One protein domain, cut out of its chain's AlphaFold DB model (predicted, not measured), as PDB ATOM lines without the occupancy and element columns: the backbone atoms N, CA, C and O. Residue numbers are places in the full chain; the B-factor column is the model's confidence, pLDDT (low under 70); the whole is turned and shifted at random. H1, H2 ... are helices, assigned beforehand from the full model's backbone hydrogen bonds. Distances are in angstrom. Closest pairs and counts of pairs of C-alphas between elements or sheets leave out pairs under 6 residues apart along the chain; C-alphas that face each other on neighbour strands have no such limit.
ATOM      1  N   PRO A   2      59.518 107.672  33.943       42.50
ATOM      2  CA  PRO A   2      58.725 107.403  35.147       42.50
ATOM      3  C   PRO A   2      58.896 105.929  35.589       42.50
ATOM      4  O   PRO A   2      59.197 105.078  34.745       42.50
ATOM      5  N   PRO A   3      58.709 105.590  36.879       48.88
ATOM      6  CA  PRO A   3      58.937 104.233  37.376       48.88
ATOM      7  C   PRO A   3      57.861 103.246  36.893       48.88
ATOM      8  O   PRO A   3      56.661 103.491  37.030       48.88
ATOM      9  N   LYS A   4      58.288 102.087  36.373       50.72
ATOM     10  CA  LYS A   4      57.393 100.954  36.082       50.72
ATOM     11  C   LYS A   4      56.919 100.349  37.411       50.72
ATOM     12  O   LYS A   4      57.732  99.810  38.157       50.72
ATOM     13  N   ALA A   5      55.619 100.407  37.703       56.59
ATOM     14  CA  ALA A   5      55.046  99.692  38.846       56.59
ATOM     15  C   ALA A   5      55.263  98.173  38.691       56.59
ATOM     16  O   ALA A   5      55.132  97.640  37.586       56.59
ATOM     17  N   SER A   6      55.608  97.474  39.778       59.25
ATOM     18  CA  SER A   6      56.028  96.072  39.691       59.25
ATOM     19  C   SER A   6      54.885  95.142  39.248       59.25
ATOM     20  O   SER A   6      53.724  95.332  39.631       59.25
ATOM     21  N   LYS A   7      55.209  94.077  38.491       64.69
ATOM     22  CA  LYS A   7      54.245  93.005  38.160       64.69
ATOM     23  C   LYS A   7      53.612  92.408  39.430       64.69
ATOM     24  O   LYS A   7      52.423  92.096  39.429       64.69
ATOM     25  N   ALA A   8      54.375  92.314  40.523       67.50
ATOM     26  CA  ALA A   8      53.902  91.785  41.799       67.50
ATOM     27  C   ALA A   8      52.775  92.633  42.414       67.50
ATOM     28  O   ALA A   8      51.832  92.078  42.974       67.50
ATOM     29  N   ASP A   9      52.816  93.962  42.292       66.50
ATOM     30  CA  ASP A   9      51.797  94.835  42.894       66.50
ATOM     31  C   ASP A   9      50.508  94.919  42.070       66.50
ATOM     32  O   ASP A   9      49.448  95.218  42.622       66.50
ATOM     33  N   LEU A  10      50.571  94.602  40.773       65.75
ATOM     34  CA  LEU A  10      49.384  94.343  39.956       65.75
ATOM     35  C   LEU A  10      48.763  92.983  40.313       65.75
ATOM     36  O   LEU A  10      47.565  92.929  40.591       65.75
ATOM     37  N   ALA A  11      49.573  91.925  40.431       74.00
ATOM     38  CA  ALA A  11      49.103  90.593  40.821       74.00
ATOM     39  C   ALA A  11      48.452  90.574  42.220       74.00
ATOM     40  O   ALA A  11      47.379  89.996  42.398       74.00
ATOM     41  N   LYS A  12      49.031  91.275  43.209       75.81
ATOM     42  CA  LYS A  12      48.416  91.464  44.542       75.81
ATOM     43  C   LYS A  12      47.036  92.132  44.442       75.81
ATOM     44  O   LYS A  12      46.098  91.707  45.112       75.81
ATOM     45  N   LYS A  13      46.885  93.160  43.597       72.75
ATOM     46  CA  LYS A  13      45.606  93.875  43.405       72.75
ATOM     47  C   LYS A  13      44.569  93.033  42.658       72.75
ATOM     48  O   LYS A  13      43.390  93.122  42.992       72.75
ATOM     49  N   GLN A  14      44.992  92.197  41.709       74.44
ATOM     50  CA  GLN A  14      44.121  91.228  41.035       74.44
ATOM     51  C   GLN A  14      43.576  90.192  42.026       74.44
ATOM     52  O   GLN A  14      42.357  90.081  42.147       74.44
ATOM     53  N   LYS A  15      44.436  89.568  42.845       78.56
ATOM     54  CA  LYS A  15      44.002  88.635  43.904       78.56
ATOM     55  C   LYS A  15      43.019  89.272  44.895       78.56
ATOM     56  O   LYS A  15      42.016  88.664  45.249       78.56
ATOM     57  N   VAL A  16      43.218  90.542  45.264       76.56
ATOM     58  CA  VAL A  16      42.276  91.288  46.125       76.56
ATOM     59  C   VAL A  16      40.914  91.553  45.450       76.56
ATOM     60  O   VAL A  16      39.912  91.680  46.155       76.56
ATOM     61  N   VAL A  17      40.829  91.626  44.116       73.50
ATOM     62  CA  VAL A  17      39.545  91.686  43.379       73.50
ATOM     63  C   VAL A  17      38.928  90.295  43.212       73.50
ATOM     64  O   VAL A  17      37.704  90.156  43.266       73.50
ATOM     65  N   GLU A  18      39.746  89.259  43.058       79.12
ATOM     66  CA  GLU A  18      39.287  87.872  43.051       79.12
ATOM     67  C   GLU A  18      38.628  87.535  44.394       79.12
ATOM     68  O   GLU A  18      37.427  87.271  44.394       79.12
ATOM     69  N   ASP A  19      39.318  87.714  45.527       80.81
ATOM     70  CA  ASP A  19      38.767  87.511  46.880       80.81
ATOM     71  C   ASP A  19      37.509  88.351  47.144       80.81
ATOM     72  O   ASP A  19      36.474  87.817  47.540       80.81
ATOM     73  N   LYS A  20      37.538  89.666  46.867       79.56
ATOM     74  CA  LYS A  20      36.382  90.561  47.107       79.56
ATOM     75  C   LYS A  20      35.177  90.287  46.207       79.56
ATOM     76  O   LYS A  20      34.108  90.858  46.431       79.56
ATOM     77  N   THR A  21      35.329  89.442  45.189       73.94
ATOM     78  CA  THR A  21      34.211  88.957  44.371       73.94
ATOM     79  C   THR A  21      33.959  87.455  44.554       73.94
ATOM     80  O   THR A  21      32.942  86.943  44.072       73.94
ATOM     81  N   PHE A  22      34.845  86.723  45.228       78.81
ATOM     82  CA  PHE A  22      34.642  85.343  45.649       78.81
ATOM     83  C   PHE A  22      33.553  85.288  46.731       78.81
ATOM     84  O   PHE A  22      33.216  86.290  47.360       78.81
ATOM     85  N   GLY A  23      32.873  84.148  46.866       72.81
ATOM     86  CA  GLY A  23      31.708  84.018  47.754       72.81
ATOM     87  C   GLY A  23      30.449  84.819  47.356       72.81
ATOM     88  O   GLY A  23      29.374  84.532  47.886       72.81
ATOM     89  N   LEU A  24      30.516  85.760  46.399       77.56
ATOM     90  CA  LEU A  24      29.378  86.577  45.954       77.56
ATOM     91  C   LEU A  24      28.402  85.772  45.070       77.56
ATOM     92  O   LEU A  24      28.383  85.857  43.836       77.56
ATOM     93  N   LYS A  25      27.588  84.949  45.740       63.59
ATOM     94  CA  LYS A  25      26.530  84.114  45.153       63.59
ATOM     95  C   LYS A  25      25.603  84.979  44.280       63.59
ATOM     96  O   LYS A  25      25.239  86.087  44.657       63.59
ATOM     97  N   ASN A  26      25.223  84.461  43.107       59.91
ATOM     98  CA  ASN A  26      24.490  85.164  42.034       59.91
ATOM     99  C   ASN A  26      25.264  86.238  41.227       59.91
ATOM    100  O   ASN A  26      24.628  87.046  40.544       59.91
ATOM    101  N   LYS A  27      26.608  86.163  41.186       66.62
ATOM    102  CA  LYS A  27      27.519  86.898  40.271       66.62
ATOM    103  C   LYS A  27      26.942  87.209  38.871       66.62
ATOM    104  O   LYS A  27      26.983  88.355  38.438       66.62
ATOM    105  N   ASN A  28      26.329  86.219  38.206       64.88
ATOM    106  CA  ASN A  28      25.811  86.348  36.832       64.88
ATOM    107  C   ASN A  28      24.292  86.607  36.725       64.88
ATOM    108  O   ASN A  28      23.777  86.667  35.613       64.88
ATOM    109  N   LYS A  29      23.555  86.735  37.842       66.44
ATOM    110  CA  LYS A  29      22.076  86.860  37.836       66.44
ATOM    111  C   LYS A  29      21.552  88.230  38.283       66.44
ATOM    112  O   LYS A  29      20.429  88.584  37.940       66.44
ATOM    113  N   SER A  30      22.333  89.008  39.035       77.69
ATOM    114  CA  SER A  30      21.932  90.345  39.502       77.69
ATOM    115  C   SER A  30      22.683  91.449  38.756       77.69
ATOM    116  O   SER A  30      23.903  91.560  38.867       77.69
ATOM    117  N   LYS A  31      21.943  92.327  38.065       81.62
ATOM    118  CA  LYS A  31      22.499  93.493  37.349       81.62
ATOM    119  C   LYS A  31      23.262  94.454  38.274       81.62
ATOM    120  O   LYS A  31      24.203  95.109  37.836       81.62
ATOM    121  N   ASN A  32      22.892  94.521  39.555       77.25
ATOM    122  CA  ASN A  32      23.578  95.362  40.542       77.25
ATOM    123  C   ASN A  32      24.881  94.710  41.035       77.25
ATOM    124  O   ASN A  32      25.882  95.403  41.195       77.25
ATOM    125  N   VAL A  33      24.905  93.379  41.182       78.19
ATOM    126  CA  VAL A  33      26.138  92.621  41.464       78.19
ATOM    127  C   VAL A  33      27.114  92.716  40.289       78.19
ATOM    128  O   VAL A  33      28.293  92.975  40.505       78.19
ATOM    129  N   GLN A  34      26.628  92.594  39.050       77.19
ATOM    130  CA  GLN A  34      27.447  92.759  37.844       77.19
ATOM    131  C   GLN A  34      28.101  94.148  37.787       77.19
ATOM    132  O   GLN A  34      29.313  94.235  37.608       77.19
ATOM    133  N   LYS A  35      27.340  95.226  38.035       83.56
ATOM    134  CA  LYS A  35      27.885  96.594  38.130       83.56
ATOM    135  C   LYS A  35      28.936  96.746  39.238       83.56
ATOM    136  O   LYS A  35      29.943  97.413  39.027       83.56
ATOM    137  N   TYR A  36      28.732  96.122  40.399       81.94
ATOM    138  CA  TYR A  36      29.701  96.159  41.501       81.94
ATOM    139  C   TYR A  36      31.022  95.456  41.136       81.94
ATOM    140  O   TYR A  36      32.093  96.035  41.309       81.94
ATOM    141  N   VAL A  37      30.948  94.255  40.550       82.25
ATOM    142  CA  VAL A  37      32.122  93.518  40.042       82.25
ATOM    143  C   VAL A  37      32.845  94.319  38.951       82.25
ATOM    144  O   VAL A  37      34.066  94.454  39.001       82.25
ATOM    145  N   GLN A  38      32.103  94.911  38.012       81.81
ATOM    146  CA  GLN A  38      32.661  95.708  36.918       81.81
ATOM    147  C   GLN A  38      33.380  96.971  37.424       81.81
ATOM    148  O   GLN A  38      34.492  97.257  36.982       81.81
ATOM    149  N   ASN A  39      32.806  97.686  38.399       83.75
ATOM    150  CA  ASN A  39      33.448  98.850  39.021       83.75
ATOM    151  C   ASN A  39      34.721  98.471  39.805       83.75
ATOM    152  O   ASN A  39      35.694  99.225  39.784       83.75
ATOM    153  N   LEU A  40      34.748  97.306  40.467       81.88
ATOM    154  CA  LEU A  40      35.955  96.794  41.134       81.88
ATOM    155  C   LEU A  40      37.056  96.404  40.137       81.88
ATOM    156  O   LEU A  40      38.228  96.663  40.389       81.88
ATOM    157  N   GLN A  41      36.704  95.824  38.989       76.50
ATOM    158  CA  GLN A  41      37.678  95.508  37.937       76.50
ATOM    159  C   GLN A  41      38.251  96.782  37.288       76.50
ATOM    160  O   GLN A  41      39.455  96.863  37.034       76.50
ATOM    161  N   GLN A  42      37.418  97.808  37.083       73.81
ATOM    162  CA  GLN A  42      37.842  99.102  36.529       73.81
ATOM    163  C   GLN A  42      38.756  99.920  37.459       73.81
ATOM    164  O   GLN A  42      39.452 100.808  36.973       73.81
ATOM    165  N   SER A  43      38.791  99.645  38.769       69.75
ATOM    166  CA  SER A  43      39.674 100.361  39.708       69.75
ATOM    167  C   SER A  43      41.090  99.777  39.816       69.75
ATOM    168  O   SER A  43      41.961 100.418  40.406       69.75
ATOM    169  N   VAL A  44      41.344  98.597  39.231       67.88
ATOM    170  CA  VAL A  44      42.659  97.925  39.253       67.88
ATOM    171  C   VAL A  44      43.439  98.069  37.942       67.88
ATOM    172  O   VAL A  44      44.669  98.006  37.967       67.88
TER     173      VAL A  44
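AT A GLANCE: This is residues 2 to 44 of the 572 residues of an uncharacterized protein of Malus domestica (UniProt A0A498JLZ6). What does the model look like on first sight? It is a loose helical hairpin: the longer helix H1 runs one way, residues 22 to 30 turn the chain round, and H2 folds back nearly antiparallel to it, overlapping only the later part of H1. At the other end of H1, residues 2 to 9, of which 7 to 9 belong to H1, stick out and lengthen the whole. What is it built of? The printed part has 43 residues with two named helices, H1 then H2, and no named strand; its class is all helix. How compact is it? It is loose, with a radius of gyration of the C-alphas of 12.7 A, and spans 41 by 18 by 10 A.

IN THESE COORDINATES: Where is the longest helix? H1 holds residues 7 to 21 and measures 21.4 A from first to last C-alpha, beginning with C-alpha 7 at (54.245, 93.005, 38.160). Where is the other? H2 holds residues 31 to 42, 16.4 A long, and ends with C-alpha 42 at (37.842, 99.102, 36.529).

HOW THE PARTS SIT: How do H1 and H2 meet? They only just touch, with 3 pairs of C-alphas within 8 A, through residues 17 to 21 of H1 and 37 to 41 of H2 alone. Their closest C-alphas, of Thr 21 and Val 37, are 6.6 A apart. How do they run? They form a helical hairpin, at a shallow tilt of 12 degrees, opposite ways. What do their backbones show? In H1 and H2 every O i to N i+4 pair is within hydrogen-bond range.

THE WHOLE: How far does it reach? The two C-alphas farthest apart, of Pro 2 and Lys 29, are 42.1 A apart. Is it continuous? The printed part has no cut, and the link from H1 to H2, 9 residues, is short. Where is confidence low? The pLDDT is under 70 at residues 2 to 10, 25 to 29 and 43 to 44; the mean of the printed part is 71.8.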